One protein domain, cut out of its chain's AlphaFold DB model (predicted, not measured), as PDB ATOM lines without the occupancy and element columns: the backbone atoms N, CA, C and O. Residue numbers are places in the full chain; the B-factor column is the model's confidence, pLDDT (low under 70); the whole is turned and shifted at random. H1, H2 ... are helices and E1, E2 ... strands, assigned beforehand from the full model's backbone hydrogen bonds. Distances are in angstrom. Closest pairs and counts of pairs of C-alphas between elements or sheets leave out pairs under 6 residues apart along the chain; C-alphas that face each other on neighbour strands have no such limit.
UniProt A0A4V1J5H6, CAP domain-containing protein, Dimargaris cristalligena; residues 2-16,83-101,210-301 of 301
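AT A GLANCE: This is residues 2 to 16, 83 to 101 and 210 to 301 of the 301 residues of the protein "CAP domain-containing protein" of Dimargaris cristalligena (UniProt A0A4V1J5H6). A sheet of four antiparallel strands, in the order E2 - E3 - E1 - E4, is the middle of three layers, with the long helix H1 over one face and the short helices H3 and H4 over the other. The printed part has 126 residues, with four named helices and four named strands in the order E1 E2 H1 H2 E3 H3 H4 E4, a mixed class. It is compact, with a radius of gyration of the C-alphas of 14.0 A, and spans 47 by 29 by 21 A.

IN THESE COORDINATES: E2 is residues 86 to 92, 21.1 A; E3 is residues 255 to 262, 24.2 A; E1 is residues 9 to 15, 19.9 A, from C-alpha 9 at (-15.204, 38.548, 36.985); E4 is residues 291 to 295, 14.1 A, ending with C-alpha 295 at (-18.938, 41.545, 33.669). H1 is 214 to 229, 22.6 A; H2 242 to 248, 9.8 A; H3 267 to 275, 12.5 A; H4 278 to 285, 10.3 A.

HOW THE PARTS SIT: Within hydrogen-bond range are N 88 and O 260, 2.9 A, for E2 and E3; N 11 and O 259, 3.0 A, for E3 and E1; N 293 and O 12, 2.9 A, for E1 and E4. E3, H3, H4 and E4 form a split strand-helix-strand unit, two strands that run the same way in one sheet with helices between them along the chain and E1 between them in the sheet, and its crossover is right-handed. H1 is over E1 and E4 at a height over the sheet of 7.9 A; its closest C-alphas to E4 are Asn 217 and Gly 293, 3.8 A. On the opposite face, H4 comes closest to E2 at the C-alphas of Tyr 89 and His 280, 5.5 A, and H3 to E3 at Ala 261 and Ala 270, 6.5 A. H3 and H4 only just touch, with 3 pairs of C-alphas within 8 A, and only at the corner. H2 only grazes the sheet. In H1, H2, H3 and H4 every O i to N i+4 pair is within hydrogen-bond range.

THE WHOLE: C-alphas 16 and 83 are 36.8 A apart across one cut, 101 and 210 25.4 A across the other. H1 to H2 is a long link. Mean pLDDT of the printed part is 77.1; 29 residues are under 70, among them residues 2 to 16.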
ATOM      1  N   LYS A   2      -3.476  25.094  24.830       31.02
ATOM      2  CA  LYS A   2      -4.766  25.809  24.838       31.02
ATOM      3  C   LYS A   2      -4.909  26.558  26.164       31.02
ATOM      4  O   LYS A   2      -5.367  25.981  27.144       31.02
ATOM      5  N   SER A   3      -4.459  27.808  26.195       38.41
ATOM      6  CA  SER A   3      -4.586  28.688  27.361       38.41
ATOM      7  C   SER A   3      -5.824  29.561  27.186       38.41
ATOM      8  O   SER A   3      -5.735  30.644  26.620       38.41
ATOM      9  N   ALA A   4      -6.983  29.067  27.620       36.75
ATOM     10  CA  ALA A   4      -8.249  29.778  27.480       36.75
ATOM     11  C   ALA A   4      -9.157  29.533  28.689       36.75
ATOM     12  O   ALA A   4      -9.887  28.546  28.729       36.75
ATOM     13  N   LEU A   5      -9.088  30.437  29.674       37.66
ATOM     14  CA  LEU A   5     -10.188  30.703  30.607       37.66
ATOM     15  C   LEU A   5     -10.004  32.060  31.316       37.66
ATOM     16  O   LEU A   5      -9.863  32.129  32.537       37.66
ATOM     17  N   VAL A   6     -10.000  33.165  30.561       36.53
ATOM     18  CA  VAL A   6     -10.025  34.515  31.160       36.53
ATOM     19  C   VAL A   6     -11.456  34.886  31.538       36.53
ATOM     20  O   VAL A   6     -12.104  35.721  30.910       36.53
ATOM     21  N   ILE A   7     -11.933  34.243  32.602       42.06
ATOM     22  CA  ILE A   7     -13.091  34.693  33.369       42.06
ATOM     23  C   ILE A   7     -12.590  35.776  34.320       42.06
ATOM     24  O   ILE A   7     -12.257  35.503  35.467       42.06
ATOM     25  N   SER A   8     -12.471  37.004  33.806       42.41
ATOM     26  CA  SER A   8     -12.240  38.195  34.626       42.41
ATOM     27  C   SER A   8     -13.590  38.662  35.156       42.41
ATOM     28  O   SER A   8     -14.263  39.486  34.529       42.41
ATOM     29  N   MET A   9     -13.995  38.106  36.296       50.25
ATOM     30  CA  MET A   9     -15.204  38.548  36.985       50.25
ATOM     31  C   MET A   9     -14.916  39.846  37.710       50.25
ATOM     32  O   MET A   9     -13.985  39.896  38.512       50.25
ATOM     33  N   LEU A  10     -15.702  40.876  37.427       52.38
ATOM     34  CA  LEU A  10     -15.449  42.215  37.933       52.38
ATOM     35  C   LEU A  10     -16.733  42.843  38.465       52.38
ATOM     36  O   LEU A  10     -17.604  43.231  37.688       52.38
ATOM     37  N   ALA A  11     -16.802  42.984  39.790       51.38
ATOM     38  CA  ALA A  11     -17.755  43.866  40.449       51.38
ATOM     39  C   ALA A  11     -17.066  45.203  40.758       51.38
ATOM     40  O   ALA A  11     -16.288  45.308  41.710       51.38
ATOM     41  N   ILE A  12     -17.361  46.226  39.953       52.81
ATOM     42  CA  ILE A  12     -17.078  47.619  40.320       52.81
ATOM     43  C   ILE A  12     -18.214  48.079  41.217       52.81
ATOM     44  O   ILE A  12     -19.367  48.020  40.798       52.81
ATOM     45  N   ILE A  13     -17.901  48.596  42.401       51.38
ATOM     46  CA  ILE A  13     -18.882  49.196  43.299       51.38
ATOM     47  C   ILE A  13     -18.491  50.649  43.575       51.38
ATOM     48  O   ILE A  13     -17.400  50.917  44.073       51.38
ATOM     49  N   ALA A  14     -19.362  51.610  43.252       47.12
ATOM     50  CA  ALA A  14     -19.056  53.033  43.431       47.12
ATOM     51  C   ALA A  14     -20.303  53.884  43.717       47.12
ATOM     52  O   ALA A  14     -21.188  54.029  42.865       47.12
ATOM     53  N   ILE A  15     -20.353  54.530  44.887       49.41
ATOM     54  CA  ILE A  15     -21.367  55.561  45.157       49.41
ATOM     55  C   ILE A  15     -20.988  56.861  44.476       49.41
ATOM     56  O   ILE A  15     -19.864  57.335  44.630       49.41
ATOM     57  N   ALA A  16     -21.978  57.476  43.824       41.47
ATOM     58  CA  ALA A  16     -21.899  58.850  43.363       41.47
ATOM     59  C   ALA A  16     -22.423  59.857  44.385       41.47
ATOM     60  O   ALA A  16     -23.416  59.630  45.076       41.47
ATOM     61  N   GLN A  83      -7.598  24.586  37.488       52.69
ATOM     62  CA  GLN A  83      -6.858  25.824  37.291       52.69
ATOM     63  C   GLN A  83      -6.810  26.566  38.634       52.69
ATOM     64  O   GLN A  83      -7.818  26.588  39.344       52.69
ATOM     65  N   PRO A  84      -5.668  27.160  39.017       62.88
ATOM     66  CA  PRO A  84      -5.592  27.922  40.253       62.88
ATOM     67  C   PRO A  84      -6.523  29.137  40.164       62.88
ATOM     68  O   PRO A  84      -6.351  30.003  39.302       62.88
ATOM     69  N   VAL A  85      -7.503  29.204  41.066       73.00
ATOM     70  CA  VAL A  85      -8.349  30.390  41.234       73.00
ATOM     71  C   VAL A  85      -7.546  31.519  41.877       73.00
ATOM     72  O   VAL A  85      -6.698  31.282  42.739       73.00
ATOM     73  N   LYS A  86      -7.812  32.761  41.472       74.75
ATOM     74  CA  LYS A  86      -7.184  33.958  42.047       74.75
ATOM     75  C   LYS A  86      -8.213  35.075  42.186       74.75
ATOM     76  O   LYS A  86      -9.096  35.219  41.346       74.75
ATOM     77  N   THR A  87      -8.085  35.876  43.235       69.12
ATOM     78  CA  THR A  87      -8.930  37.046  43.503       69.12
ATOM     79  C   THR A  87      -8.059  38.252  43.880       69.12
ATOM     80  O   THR A  87      -6.949  38.072  44.384       69.12
ATOM     81  N   LEU A  88      -8.516  39.472  43.586       72.44
ATOM     82  CA  LEU A  88      -7.890  40.738  43.993       72.44
ATOM     83  C   LEU A  88      -8.978  41.751  44.395       72.44
ATOM     84  O   LEU A  88      -9.984  41.877  43.689       72.44
ATOM     85  N   TYR A  89      -8.762  42.494  45.489       76.94
ATOM     86  CA  TYR A  89      -9.680  43.534  45.963       76.94
ATOM     87  C   TYR A  89      -9.012  44.912  46.079       76.94
ATOM     88  O   TYR A  89      -7.855  45.035  46.483       76.94
ATOM     89  N   TYR A  90      -9.785  45.959  45.793       79.56
ATOM     90  CA  TYR A  90      -9.381  47.359  45.924       79.56
ATOM     91  C   TYR A  90     -10.454  48.177  46.642       79.56
ATOM     92  O   TYR A  90     -11.645  47.885  46.520       79.56
ATOM     93  N   GLN A  91     -10.027  49.223  47.351       81.06
ATOM     94  CA  GLN A  91     -10.869  50.272  47.928       81.06
ATOM     95  C   GLN A  91     -10.168  51.624  47.790       81.06
ATOM     96  O   GLN A  91      -8.955  51.713  47.986       81.06
ATOM     97  N   SER A  92     -10.924  52.693  47.541       76.56
ATOM     98  CA  SER A  92     -10.433  54.059  47.726       76.56
ATOM     99  C   SER A  92     -11.542  55.058  48.060       76.56
ATOM    100  O   SER A  92     -12.738  54.819  47.885       76.56
ATOM    101  N   SER A  93     -11.116  56.212  48.565       78.69
ATOM    102  CA  SER A  93     -11.906  57.440  48.675       78.69
ATOM    103  C   SER A  93     -11.181  58.527  47.874       78.69
ATOM    104  O   SER A  93      -9.955  58.449  47.770       78.69
ATOM    105  N   PRO A  94     -11.885  59.511  47.293       70.62
ATOM    106  CA  PRO A  94     -11.250  60.493  46.427       70.62
ATOM    107  C   PRO A  94     -10.284  61.366  47.222       70.62
ATOM    108  O   PRO A  94     -10.597  61.827  48.325       70.62
ATOM    109  N   THR A  95      -9.128  61.648  46.631       70.44
ATOM    110  CA  THR A  95      -8.275  62.753  47.081       70.44
ATOM    111  C   THR A  95      -9.018  64.092  46.945       70.44
ATOM    112  O   THR A  95     -10.037  64.190  46.250       70.44
ATOM    113  N   LYS A  96      -8.534  65.155  47.611       51.97
ATOM    114  CA  LYS A  96      -9.174  66.488  47.537       51.97
ATOM    115  C   LYS A  96      -9.367  66.941  46.082       51.97
ATOM    116  O   LYS A  96     -10.443  67.441  45.746       51.97
ATOM    117  N   ASP A  97      -8.394  66.650  45.224       53.94
ATOM    118  CA  ASP A  97      -8.396  67.038  43.814       53.94
ATOM    119  C   ASP A  97      -9.324  66.149  42.964       53.94
ATOM    120  O   ASP A  97     -10.069  66.659  42.133       53.94
ATOM    121  N   GLU A  98      -9.402  64.838  43.223       54.31
ATOM    122  CA  GLU A  98     -10.371  63.954  42.547       54.31
ATOM    123  C   GLU A  98     -11.826  64.268  42.926       54.31
ATOM    124  O   GLU A  98     -12.727  64.117  42.103       54.31
ATOM    125  N   SER A  99     -12.072  64.747  44.151       43.44
ATOM    126  CA  SER A  99     -13.430  65.028  44.643       43.44
ATOM    127  C   SER A  99     -14.121  66.219  43.960       43.44
ATOM    128  O   SER A  99     -15.331  66.404  44.126       43.44
ATOM    129  N   THR A 100     -13.365  67.024  43.205       43.00
ATOM    130  CA  THR A 100     -13.827  68.272  42.570       43.00
ATOM    131  C   THR A 100     -13.763  68.251  41.041       43.00
ATOM    132  O   THR A 100     -14.362  69.114  40.399       43.00
ATOM    133  N   ASN A 101     -13.073  67.279  40.434       43.03
ATOM    134  CA  ASN A 101     -12.645  67.390  39.042       43.03
ATOM    135  C   ASN A 101     -13.697  66.905  38.026       43.03
ATOM    136  O   ASN A 101     -13.583  65.834  37.426       43.03
ATOM    137  N   ALA A 210     -27.934  47.044  46.454       90.00
ATOM    138  CA  ALA A 210     -27.275  47.639  45.308       90.00
ATOM    139  C   ALA A 210     -28.171  47.564  44.063       90.00
ATOM    140  O   ALA A 210     -29.010  46.669  43.934       90.00
ATOM    141  N   VAL A 211     -27.955  48.486  43.126       91.44
ATOM    142  CA  VAL A 211     -28.569  48.475  41.789       91.44
ATOM    143  C   VAL A 211     -27.494  48.387  40.706       91.44
ATOM    144  O   VAL A 211     -26.377  48.880  40.893       91.44
ATOM    145  N   MET A 212     -27.824  47.767  39.572       86.69
ATOM    146  CA  MET A 212     -26.946  47.748  38.402       86.69
ATOM    147  C   MET A 212     -26.868  49.148  37.778       86.69
ATOM    148  O   MET A 212     -27.883  49.828  37.633       86.69
ATOM    149  N   ASP A 213     -25.670  49.576  37.396       88.44
ATOM    150  CA  ASP A 213     -25.397  50.882  36.805       88.44
ATOM    151  C   ASP A 213     -24.672  50.723  35.466       88.44
ATOM    152  O   ASP A 213     -23.577  50.163  35.393       88.44
ATOM    153  N   ALA A 214     -25.274  51.238  34.391       88.25
ATOM    154  CA  ALA A 214     -24.762  51.068  33.033       88.25
ATOM    155  C   ALA A 214     -23.365  51.687  32.818       88.25
ATOM    156  O   ALA A 214     -22.565  51.142  32.056       88.25
ATOM    157  N   THR A 215     -23.035  52.782  33.513       88.56
ATOM    158  CA  THR A 215     -21.721  53.433  33.405       88.56
ATOM    159  C   THR A 215     -20.653  52.619  34.127       88.56
ATOM    160  O   THR A 215     -19.575  52.389  33.575       88.56
ATOM    161  N   LEU A 216     -20.955  52.116  35.332       89.38
ATOM    162  CA  LEU A 216     -20.066  51.179  36.030       89.38
ATOM    163  C   LEU A 216     -19.894  49.881  35.234       89.38
ATOM    164  O   LEU A 216     -18.796  49.332  35.188       89.38
ATOM    165  N   ASN A 217     -20.946  49.424  34.552       86.19
ATOM    166  CA  ASN A 217     -20.894  48.241  33.705       86.19
ATOM    167  C   ASN A 217     -19.962  48.422  32.495       86.19
ATOM    168  O   ASN A 217     -19.112  47.574  32.228       86.19
ATOM    169  N   ALA A 218     -20.051  49.559  31.800       87.50
ATOM    170  CA  ALA A 218     -19.152  49.887  30.692       87.50
ATOM    171  C   ALA A 218     -17.679  49.990  31.142       87.50
ATOM    172  O   ALA A 218     -16.776  49.523  30.442       87.50
ATOM    173  N   LEU A 219     -17.429  50.547  32.335       87.94
ATOM    174  CA  LEU A 219     -16.098  50.557  32.951       87.94
ATOM    175  C   LEU A 219     -15.605  49.142  33.290       87.94
ATOM    176  O   LEU A 219     -14.435  48.843  33.048       87.94
ATOM    177  N   ALA A 220     -16.486  48.269  33.786       86.69
ATOM    178  CA  ALA A 220     -16.153  46.884  34.104       86.69
ATOM    179  C   ALA A 220     -15.768  46.096  32.840       86.69
ATOM    180  O   ALA A 220     -14.695  45.498  32.787       86.69
ATOM    181  N   VAL A 221     -16.571  46.181  31.773       85.75
ATOM    182  CA  VAL A 221     -16.250  45.586  30.460       85.75
ATOM    183  C   VAL A 221     -14.885  46.065  29.959       85.75
ATOM    184  O   VAL A 221     -14.044  45.254  29.570       85.75
ATOM    185  N   LYS A 222     -14.620  47.377  30.012       89.75
ATOM    186  CA  LYS A 222     -13.346  47.947  29.557       89.75
ATOM    187  C   LYS A 222     -12.149  47.436  30.364       89.75
ATOM    188  O   LYS A 222     -11.126  47.092  29.772       89.75
ATOM    189  N   HIS A 223     -12.262  47.381  31.689       89.31
ATOM    190  CA  HIS A 223     -11.166  46.941  32.549       89.31
ATOM    191  C   HIS A 223     -10.920  45.424  32.461       89.31
ATOM    192  O   HIS A 223      -9.767  44.998  32.436       89.31
ATOM    193  N   SER A 224     -11.977  44.619  32.318       84.88
ATOM    194  CA  SER A 224     -11.882  43.181  32.031       84.88
ATOM    195  C   SER A 224     -11.163  42.919  30.698       84.88
ATOM    196  O   SER A 224     -10.177  42.180  30.653       84.88
ATOM    197  N   ASN A 225     -11.544  43.635  29.631       86.12
ATOM    198  CA  ASN A 225     -10.870  43.557  28.328       86.12
ATOM    199  C   ASN A 225      -9.384  43.956  28.396       86.12
ATOM    200  O   ASN A 225      -8.560  43.354  27.709       86.12
ATOM    201  N   TYR A 226      -9.031  44.946  29.223       88.44
ATOM    202  CA  TYR A 226      -7.635  45.320  29.464       88.44
ATOM    203  C   TYR A 226      -6.856  44.204  30.174       88.44
ATOM    204  O   TYR A 226      -5.807  43.794  29.689       88.44
ATOM    205  N   GLN A 227      -7.376  43.665  31.283       85.38
ATOM    206  CA  GLN A 227      -6.724  42.567  32.012       85.38
ATOM    207  C   GLN A 227      -6.532  41.325  31.131       85.38
ATOM    208  O   GLN A 227      -5.486  40.677  31.199       85.38
ATOM    209  N   ASN A 228      -7.499  41.038  30.253       83.12
ATOM    210  CA  ASN A 228      -7.394  39.999  29.234       83.12
ATOM    211  C   ASN A 228      -6.268  40.282  28.224       83.12
ATOM    212  O   ASN A 228      -5.441  39.406  27.985       83.12
ATOM    213  N   SER A 229      -6.176  41.498  27.668       86.62
ATOM    214  CA  SER A 229      -5.152  41.819  26.659       86.62
ATOM    215  C   SER A 229      -3.720  41.746  27.201       86.62
ATOM    216  O   SER A 229      -2.812  41.350  26.469       86.62
ATOM    217  N   ILE A 230      -3.515  42.047  28.489       87.75
ATOM    218  CA  ILE A 230      -2.214  41.916  29.169       87.75
ATOM    219  C   ILE A 230      -2.042  40.593  29.939       87.75
ATOM    220  O   ILE A 230      -1.043  40.424  30.639       87.75
ATOM    221  N   HIS A 231      -3.003  39.666  29.841       84.81
ATOM    222  CA  HIS A 231      -3.014  38.362  30.524       84.81
ATOM    223  C   HIS A 231      -2.714  38.431  32.039       84.81
ATOM    224  O   HIS A 231      -2.119  37.519  32.613       84.81
ATOM    225  N   THR A 232      -3.099  39.531  32.695       84.25
ATOM    226  CA  THR A 232      -2.675  39.864  34.063       84.25
ATOM    227  C   THR A 232      -3.836  40.444  34.858       84.25
ATOM    228  O   THR A 232      -4.425  41.446  34.458       84.25
ATOM    229  N   MET A 233      -4.123  39.859  36.025       83.31
ATOM    230  CA  MET A 233      -5.041  40.468  36.991       83.31
ATOM    231  C   MET A 233      -4.404  41.701  37.642       83.31
ATOM    232  O   MET A 233      -3.309  41.605  38.199       83.31
ATOM    233  N   THR A 234      -5.101  42.832  37.623       87.31
ATOM    234  CA  THR A 234      -4.649  44.118  38.175       87.31
ATOM    235  C   THR A 234      -5.847  45.031  38.415       87.31
ATOM    236  O   THR A 234      -6.809  44.966  37.667       87.31
ATOM    237  N   HIS A 235      -5.764  45.921  39.407       87.75
ATOM    238  CA  HIS A 235      -6.749  46.992  39.628       87.75
ATOM    239  C   HIS A 235      -6.494  48.252  38.796       87.75
ATOM    240  O   HIS A 235      -7.333  49.154  38.734       87.75
ATOM    241  N   ASN A 236      -5.330  48.342  38.157       91.81
ATOM    242  CA  ASN A 236      -4.936  49.490  37.349       91.81
ATOM    243  C   ASN A 236      -5.019  49.146  35.861       91.81
ATOM    244  O   ASN A 236      -4.567  48.074  35.455       91.81
ATOM    245  N   ASP A 237      -5.545  50.070  35.057       87.25
ATOM    246  CA  ASP A 237      -5.489  50.032  33.593       87.25
ATOM    247  C   ASP A 237      -4.750  51.255  33.026       87.25
ATOM    248  O   ASP A 237      -4.189  52.069  33.760       87.25
ATOM    249  N   SER A 238      -4.765  51.417  31.700       88.38
ATOM    250  CA  SER A 238      -4.194  52.591  31.023       88.38
ATOM    251  C   SER A 238      -4.885  53.923  31.364       88.38
ATOM    252  O   SER A 238      -4.381  54.982  30.990       88.38
ATOM    253  N   ALA A 239      -6.025  53.901  32.064       86.44
ATOM    254  CA  ALA A 239      -6.680  55.082  32.620       86.44
ATOM    255  C   ALA A 239      -6.396  55.289  34.123       86.44
ATOM    256  O   ALA A 239      -6.833  56.302  34.667       86.44
ATOM    257  N   GLY A 240      -5.631  54.398  34.766       91.81
ATOM    258  CA  GLY A 240      -5.193  54.499  36.158       91.81
ATOM    259  C   GLY A 240      -5.909  53.523  37.093       91.81
ATOM    260  O   GLY A 240      -6.281  52.418  36.700       91.81
ATOM    261  N   SER A 241      -6.073  53.926  38.354       92.81
ATOM    262  CA  SER A 241      -6.851  53.198  39.365       92.81
ATOM    263  C   SER A 241      -8.356  53.226  39.064       92.81
ATOM    264  O   SER A 241      -8.813  53.992  38.212       92.81
ATOM    265  N   LEU A 242      -9.162  52.464  39.817       88.88
ATOM    266  CA  LEU A 242     -10.625  52.565  39.726       88.88
ATOM    267  C   LEU A 242     -11.125  54.008  39.947       88.88
ATOM    268  O   LEU A 242     -11.979  54.475  39.198       88.88
ATOM    269  N   GLY A 243     -10.557  54.735  40.913       88.56
ATOM    270  CA  GLY A 243     -10.899  56.142  41.157       88.56
ATOM    271  C   GLY A 243     -10.654  57.028  39.931       88.56
ATOM    272  O   GLY A 243     -11.539  57.775  39.512       88.56
ATOM    273  N   ALA A 244      -9.501  56.860  39.275       91.69
ATOM    274  CA  ALA A 244      -9.176  57.569  38.041       91.69
ATOM    275  C   ALA A 244     -10.108  57.179  36.875       91.69
ATOM    276  O   ALA A 244     -10.565  58.059  36.141       91.69
ATOM    277  N   ARG A 245     -10.461  55.888  36.735       92.31
ATOM    278  CA  ARG A 245     -11.456  55.406  35.755       92.31
ATOM    279  C   ARG A 245     -12.821  56.074  35.950       92.31
ATOM    280  O   ARG A 245     -13.408  56.537  34.972       92.31
ATOM    281  N   LEU A 246     -13.305  56.153  37.191       89.62
ATOM    282  CA  LEU A 246     -14.587  56.775  37.546       89.62
ATOM    283  C   LEU A 246     -14.587  58.279  37.253       89.62
ATOM    284  O   LEU A 246     -15.458  58.757  36.524       89.62
ATOM    285  N   SER A 247     -13.574  59.004  37.740       89.81
ATOM    286  CA  SER A 247     -13.423  60.446  37.506       89.81
ATOM    287  C   SER A 247     -13.337  60.772  36.010       89.81
ATOM    288  O   SER A 247     -14.014  61.680  35.531       89.81
ATOM    289  N   LYS A 248     -12.577  59.985  35.233       91.12
ATOM    290  CA  LYS A 248     -12.453  60.146  33.773       91.12
ATOM    291  C   LYS A 248     -13.758  59.865  33.019       91.12
ATOM    292  O   LYS A 248     -13.973  60.439  31.957       91.12
ATOM    293  N   ALA A 249     -14.629  59.017  33.564       88.38
ATOM    294  CA  ALA A 249     -15.972  58.765  33.040       88.38
ATOM    295  C   ALA A 249     -17.022  59.792  33.512       88.38
ATOM    296  O   ALA A 249     -18.208  59.615  33.243       88.38
ATOM    297  N   GLY A 250     -16.626  60.841  34.246       90.19
ATOM    298  CA  GLY A 250     -17.551  61.830  34.810       90.19
ATOM    299  C   GLY A 250     -18.427  61.289  35.947       90.19
ATOM    300  O   GLY A 250     -19.327  61.986  36.421       90.19
ATOM    301  N   VAL A 251     -18.169  60.064  36.420       84.88
ATOM    302  CA  VAL A 251     -18.841  59.511  37.594       84.88
ATOM    303  C   VAL A 251     -18.313  60.273  38.800       84.88
ATOM    304  O   VAL A 251     -17.161  60.111  39.182       84.88
ATOM    305  N   LYS A 252     -19.150  61.108  39.423       85.75
ATOM    306  CA  LYS A 252     -18.864  61.642  40.766       85.75
ATOM    307  C   LYS A 252     -18.716  60.454  41.713       85.75
ATOM    308  O   LYS A 252     -19.492  59.515  41.578       85.75
ATOM    309  N   TRP A 253     -17.808  60.492  42.686       83.44
ATOM    310  CA  TRP A 253     -17.720  59.438  43.705       83.44
ATOM    311  C   TRP A 253     -17.196  59.933  45.057       83.44
ATOM    312  O   TRP A 253     -16.615  61.011  45.153       83.44
ATOM    313  N   ASN A 254     -17.473  59.176  46.123       83.69
ATOM    314  CA  ASN A 254     -16.939  59.414  47.478       83.69
ATOM    315  C   ASN A 254     -16.382  58.149  48.163       83.69
ATOM    316  O   ASN A 254     -15.714  58.246  49.189       83.69
ATOM    317  N   PHE A 255     -16.663  56.981  47.590       87.12
ATOM    318  CA  PHE A 255     -16.101  55.679  47.907       87.12
ATOM    319  C   PHE A 255     -16.202  54.838  46.635       87.12
ATOM    320  O   PHE A 255     -17.244  54.854  45.969       87.12
ATOM    321  N   CYS A 256     -15.137  54.121  46.298       87.94
ATOM    322  CA  CYS A 256     -15.187  53.090  45.276       87.94
ATOM    323  C   CYS A 256     -14.409  51.852  45.711       87.94
ATOM    324  O   CYS A 256     -13.474  51.928  46.509       87.94
ATOM    325  N   ALA A 257     -14.830  50.711  45.189       88.81
ATOM    326  CA  ALA A 257     -14.294  49.407  45.502       88.81
ATOM    327  C   ALA A 257     -14.351  48.503  44.271       88.81
ATOM    328  O   ALA A 257     -15.226  48.646  43.414       88.81
ATOM    329  N   GLU A 258     -13.419  47.562  44.193       90.12
ATOM    330  CA  GLU A 258     -13.319  46.619  43.087       90.12
ATOM    331  C   GLU A 258     -13.080  45.212  43.616       90.12
ATOM    332  O   GLU A 258     -12.154  45.009  44.398       90.12
ATOM    333  N   ASN A 259     -13.880  44.249  43.163       90.75
ATOM    334  CA  ASN A 259     -13.598  42.826  43.321       90.75
ATOM    335  C   ASN A 259     -13.288  42.242  41.943       90.75
ATOM    336  O   ASN A 259     -14.134  42.311  41.051       90.75
ATOM    337  N   VAL A 260     -12.103  41.649  41.792       87.38
ATOM    338  CA  VAL A 260     -11.670  40.937  40.583       87.38
ATOM    339  C   VAL A 260     -11.479  39.457  40.918       87.38
ATOM    340  O   VAL A 260     -10.938  39.123  41.974       87.38
ATOM    341  N   ALA A 261     -11.882  38.555  40.028       82.94
ATOM    342  CA  ALA A 261     -11.584  37.127  40.131       82.94
ATOM    343  C   ALA A 261     -11.123  36.528  38.796       82.94
ATOM    344  O   ALA A 261     -11.418  37.080  37.740       82.94
ATOM    345  N   TYR A 262     -10.406  35.405  38.870       79.31
ATOM    346  CA  TYR A 262      -9.888  34.609  37.755       79.31
ATOM    347  C   TYR A 262      -9.952  33.112  38.087       79.31
ATOM    348  O   TYR A 262      -9.779  32.721  39.244       79.31
ATOM    349  N   GLY A 263     -10.154  32.273  37.068       76.81
ATOM    350  CA  GLY A 263     -10.082  30.808  37.164       76.81
ATOM    351  C   GLY A 263     -11.345  30.110  37.684       76.81
ATOM    352  O   GLY A 263     -11.419  28.887  37.622       76.81
ATOM    353  N   TYR A 264     -12.341  30.861  38.161       78.00
ATOM    354  CA  TYR A 264     -13.666  30.333  38.509       78.00
ATOM    355  C   TYR A 264     -14.433  29.921  37.252       78.00
ATOM    356  O   TYR A 264     -14.341  30.608  36.238       78.00
ATOM    357  N   VAL A 265     -15.209  28.836  37.316       75.88
ATOM    358  CA  VAL A 265     -15.999  28.336  36.180       75.88
ATOM    359  C   VAL A 265     -17.338  29.067  36.090       75.88
ATOM    360  O   VAL A 265     -17.843  29.294  34.992       75.88
ATOM    361  N   THR A 266     -17.912  29.465  37.230       78.94
ATOM    362  CA  THR A 266     -19.216  30.145  37.283       78.94
ATOM    363  C   THR A 266     -19.220  31.396  38.159       78.94
ATOM    364  O   THR A 266     -18.426  31.553  39.087       78.94
ATOM    365  N   ALA A 267     -20.202  32.267  37.911       78.19
ATOM    366  CA  ALA A 267     -20.436  33.465  38.712       78.19
ATOM    367  C   ALA A 267     -20.738  33.139  40.187       78.19
ATOM    368  O   ALA A 267     -20.228  33.790  41.099       78.19
ATOM    369  N   ALA A 268     -21.497  32.067  40.439       82.00
ATOM    370  CA  ALA A 268     -21.806  31.617  41.793       82.00
ATOM    371  C   ALA A 268     -20.552  31.188  42.583       82.00
ATOM    372  O   ALA A 268     -20.469  31.454  43.783       82.00
ATOM    373  N   GLU A 269     -19.565  30.568  41.930       83.38
ATOM    374  CA  GLU A 269     -18.305  30.193  42.582       83.38
ATOM    375  C   GLU A 269     -17.435  31.412  42.901       83.38
ATOM    376  O   GLU A 269     -16.882  31.477  43.998       83.38
ATOM    377  N   ALA A 270     -17.345  32.394  41.994       84.06
ATOM    378  CA  ALA A 270     -16.607  33.634  42.244       84.06
ATOM    379  C   ALA A 270     -17.220  34.430  43.410       84.06
ATOM    380  O   ALA A 270     -16.497  34.864  44.308       84.06
ATOM    381  N   MET A 271     -18.555  34.524  43.467       84.50
ATOM    382  CA  MET A 271     -19.282  35.117  44.595       84.50
ATOM    383  C   MET A 271     -18.941  34.421  45.924       84.50
ATOM    384  O   MET A 271     -18.635  35.085  46.911       84.50
ATOM    385  N   ASN A 272     -18.925  33.084  45.939       87.81
ATOM    386  CA  ASN A 272     -18.524  32.274  47.098       87.81
ATOM    387  C   ASN A 272     -17.024  32.409  47.442       87.81
ATOM    388  O   ASN A 272     -16.631  32.264  48.597       87.81
ATOM    389  N   GLY A 273     -16.171  32.688  46.454       85.44
ATOM    390  CA  GLY A 273     -14.764  33.030  46.664       85.44
ATOM    391  C   GLY A 273     -14.598  34.380  47.365       85.44
ATOM    392  O   GLY A 273     -13.791  34.508  48.285       85.44
ATOM    393  N   TRP A 274     -15.401  35.373  46.980       88.00
ATOM    394  CA  TRP A 274     -15.389  36.700  47.587       88.00
ATOM    395  C   TRP A 274     -16.002  36.743  48.985       88.00
ATOM    396  O   TRP A 274     -15.467  37.443  49.838       88.00
ATOM    397  N   THR A 275     -17.061  35.980  49.275       88.69
ATOM    398  CA  THR A 275     -17.610  35.916  50.646       88.69
ATOM    399  C   THR A 275     -16.651  35.272  51.647       88.69
ATOM    400  O   THR A 275     -16.749  35.541  52.838       88.69
ATOM    401  N   LYS A 276     -15.696  34.461  51.175       91.19
ATOM    402  CA  LYS A 276     -14.645  33.824  51.989       91.19
ATOM    403  C   LYS A 276     -13.355  34.641  52.098       91.19
ATOM    404  O   LYS A 276     -12.384  34.162  52.676       91.19
ATOM    405  N   SER A 277     -13.310  35.843  51.527       87.94
ATOM    406  CA  SER A 277     -12.112  36.680  51.507       87.94
ATOM    407  C   SER A 277     -12.428  38.059  52.069       87.94
ATOM    408  O   SER A 277     -13.112  38.844  51.420       87.94
ATOM    409  N   GLU A 278     -11.892  38.358  53.253       89.56
ATOM    410  CA  GLU A 278     -12.215  39.550  54.051       89.56
ATOM    411  C   GLU A 278     -12.266  40.848  53.228       89.56
ATOM    412  O   GLU A 278     -13.282  41.535  53.208       89.56
ATOM    413  N   GLY A 279     -11.221  41.153  52.450       84.19
ATOM    414  CA  GLY A 279     -11.186  42.367  51.625       84.19
ATOM    415  C   GLY A 279     -12.288  42.442  50.558       84.19
ATOM    416  O   GLY A 279     -12.864  43.507  50.333       84.19
ATOM    417  N   HIS A 280     -12.635  41.311  49.941       88.62
ATOM    418  CA  HIS A 280     -13.710  41.237  48.948       88.62
ATOM    419  C   HIS A 280     -15.099  41.270  49.594       88.62
ATOM    420  O   HIS A 280     -16.034  41.850  49.036       88.62
ATOM    421  N   TYR A 281     -15.233  40.663  50.773       90.38
ATOM    422  CA  TYR A 281     -16.446  40.682  51.577       90.38
ATOM    423  C   TYR A 281     -16.761  42.105  52.051       90.38
ATOM    424  O   TYR A 281     -17.856  42.605  51.788       90.38
ATOM    425  N   LEU A 282     -15.775  42.811  52.617       90.62
ATOM    426  CA  LEU A 282     -15.883  44.215  53.031       90.62
ATOM    427  C   LEU A 282     -16.314  45.146  51.886       90.62
ATOM    428  O   LEU A 282     -17.052  46.101  52.125       90.62
ATOM    429  N   ASN A 283     -15.922  44.860  50.639       90.94
ATOM    430  CA  ASN A 283     -16.402  45.594  49.460       90.94
ATOM    431  C   ASN A 283     -17.912  45.403  49.228       90.94
ATOM    432  O   ASN A 283     -18.634  46.375  48.990       90.94
ATOM    433  N   MET A 284     -18.396  44.164  49.337       91.81
ATOM    434  CA  MET A 284     -19.805  43.802  49.137       91.81
ATOM    435  C   MET A 284     -20.717  44.309  50.264       91.81
ATOM    436  O   MET A 284     -21.834  44.761  49.993       91.81
ATOM    437  N   ILE A 285     -20.241  44.280  51.514       93.75
ATOM    438  CA  ILE A 285     -21.025  44.665  52.699       93.75
ATOM    439  C   ILE A 285     -20.835  46.121  53.142       93.75
ATOM    440  O   ILE A 285     -21.439  46.548  54.122       93.75
ATOM    441  N   ASN A 286     -20.036  46.930  52.438       91.00
ATOM    442  CA  ASN A 286     -19.908  48.344  52.792       91.00
ATOM    443  C   ASN A 286     -21.285  49.044  52.678       91.00
ATOM    444  O   ASN A 286     -21.956  48.917  51.646       91.00
ATOM    445  N   PRO A 287     -21.735  49.832  53.671       90.56
ATOM    446  CA  PRO A 287     -22.959  50.622  53.534       90.56
ATOM    447  C   PRO A 287     -22.914  51.571  52.326       90.56
ATOM    448  O   PRO A 287     -23.942  51.822  51.704       90.56
ATOM    449  N   LYS A 288     -21.713  52.016  51.922       87.38
ATOM    450  CA  LYS A 288     -21.470  52.859  50.742       87.38
ATOM    451  C   LYS A 288     -21.436  52.094  49.402       87.38
ATOM    452  O   LYS A 288     -20.953  52.636  48.411       87.38
ATOM    453  N   SER A 289     -21.940  50.861  49.347       85.88
ATOM    454  CA  SER A 289     -21.918  49.993  48.158       85.88
ATOM    455  C   SER A 289     -23.311  49.790  47.534       85.88
ATOM    456  O   SER A 289     -23.810  48.671  47.504       85.88
ATOM    457  N   VAL A 290     -23.968  50.860  47.049       89.62
ATOM    458  CA  VAL A 290     -25.358  50.789  46.510       89.62
ATOM    459  C   VAL A 290     -25.494  50.864  44.978       89.62
ATOM    460  O   VAL A 290     -26.602  50.794  44.457       89.62
ATOM    461  N   ARG A 291     -24.395  50.985  44.226       89.62
ATOM    462  CA  ARG A 291     -24.377  50.919  42.749       89.62
ATOM    463  C   ARG A 291     -23.260  49.992  42.304       89.62
ATOM    464  O   ARG A 291     -22.144  50.147  42.803       89.62
ATOM    465  N   MET A 292     -23.534  49.096  41.360       88.50
ATOM    466  CA  MET A 292     -22.543  48.157  40.837       88.50
ATOM    467  C   MET A 292     -22.527  48.063  39.308       88.50
ATOM    468  O   MET A 292     -23.541  48.292  38.660       88.50
ATOM    469  N   GLY A 293     -21.382  47.692  38.742       88.94
ATOM    470  CA  GLY A 293     -21.256  47.173  37.375       88.94
ATOM    471  C   GLY A 293     -20.775  45.723  37.406       88.94
ATOM    472  O   GLY A 293     -20.069  45.352  38.348       88.94
ATOM    473  N   TRP A 294     -21.133  44.916  36.401       84.75
ATOM    474  CA  TRP A 294     -20.790  43.492  36.360       84.75
ATOM    475  C   TRP A 294     -20.434  42.979  34.966       84.75
ATOM    476  O   TRP A 294     -21.264  42.977  34.060       84.75
ATOM    477  N   ILE A 295     -19.257  42.367  34.839       84.69
ATOM    478  CA  ILE A 295     -18.938  41.545  33.669       84.69
ATOM    479  C   ILE A 295     -18.419  40.162  34.069       84.69
ATOM    480  O   ILE A 295     -17.632  40.014  35.003       84.69
ATOM    481  N   SER A 296     -18.858  39.166  33.302       77.06
ATOM    482  CA  SER A 296     -18.264  37.839  33.176       77.06
ATOM    483  C   SER A 296     -17.862  37.684  31.710       77.06
ATOM    484  O   SER A 296     -18.692  37.885  30.820       77.06
ATOM    485  N   SER A 297     -16.590  37.396  31.446       67.31
ATOM    486  CA  SER A 297     -16.061  37.157  30.102       67.31
ATOM    487  C   SER A 297     -15.707  35.683  29.946       67.31
ATOM    488  O   SER A 297     -14.927  35.155  30.726       67.31
ATOM    489  N   THR A 298     -16.207  35.010  28.916       59.59
ATOM    490  CA  THR A 298     -15.685  33.703  28.500       59.59
ATOM    491  C   THR A 298     -15.038  33.855  27.134       59.59
ATOM    492  O   THR A 298     -15.701  34.126  26.136       59.59
ATOM    493  N   VAL A 299     -13.712  33.718  27.085       47.03
ATOM    494  CA  VAL A 299     -12.979  33.733  25.816       47.03
ATOM    495  C   VAL A 299     -13.019  32.323  25.236       47.03
ATOM    496  O   VAL A 299     -12.260  31.453  25.662       47.03
ATOM    497  N   SER A 300     -13.925  32.090  24.287       36.88
ATOM    498  CA  SER A 300     -13.899  30.885  23.455       36.88
ATOM    499  C   SER A 300     -12.646  30.900  22.575       36.88
ATOM    500  O   SER A 300     -12.444  31.846  21.816       36.88
ATOM    501  N   SER A 301     -11.820  29.858  22.699       38.47
ATOM    502  CA  SER A 301     -10.644  29.591  21.852       38.47
ATOM    503  C   SER A 301     -10.991  28.820  20.590       38.47
ATOM    504  O   SER A 301     -11.696  27.797  20.769       38.47
TER     505      SER A 301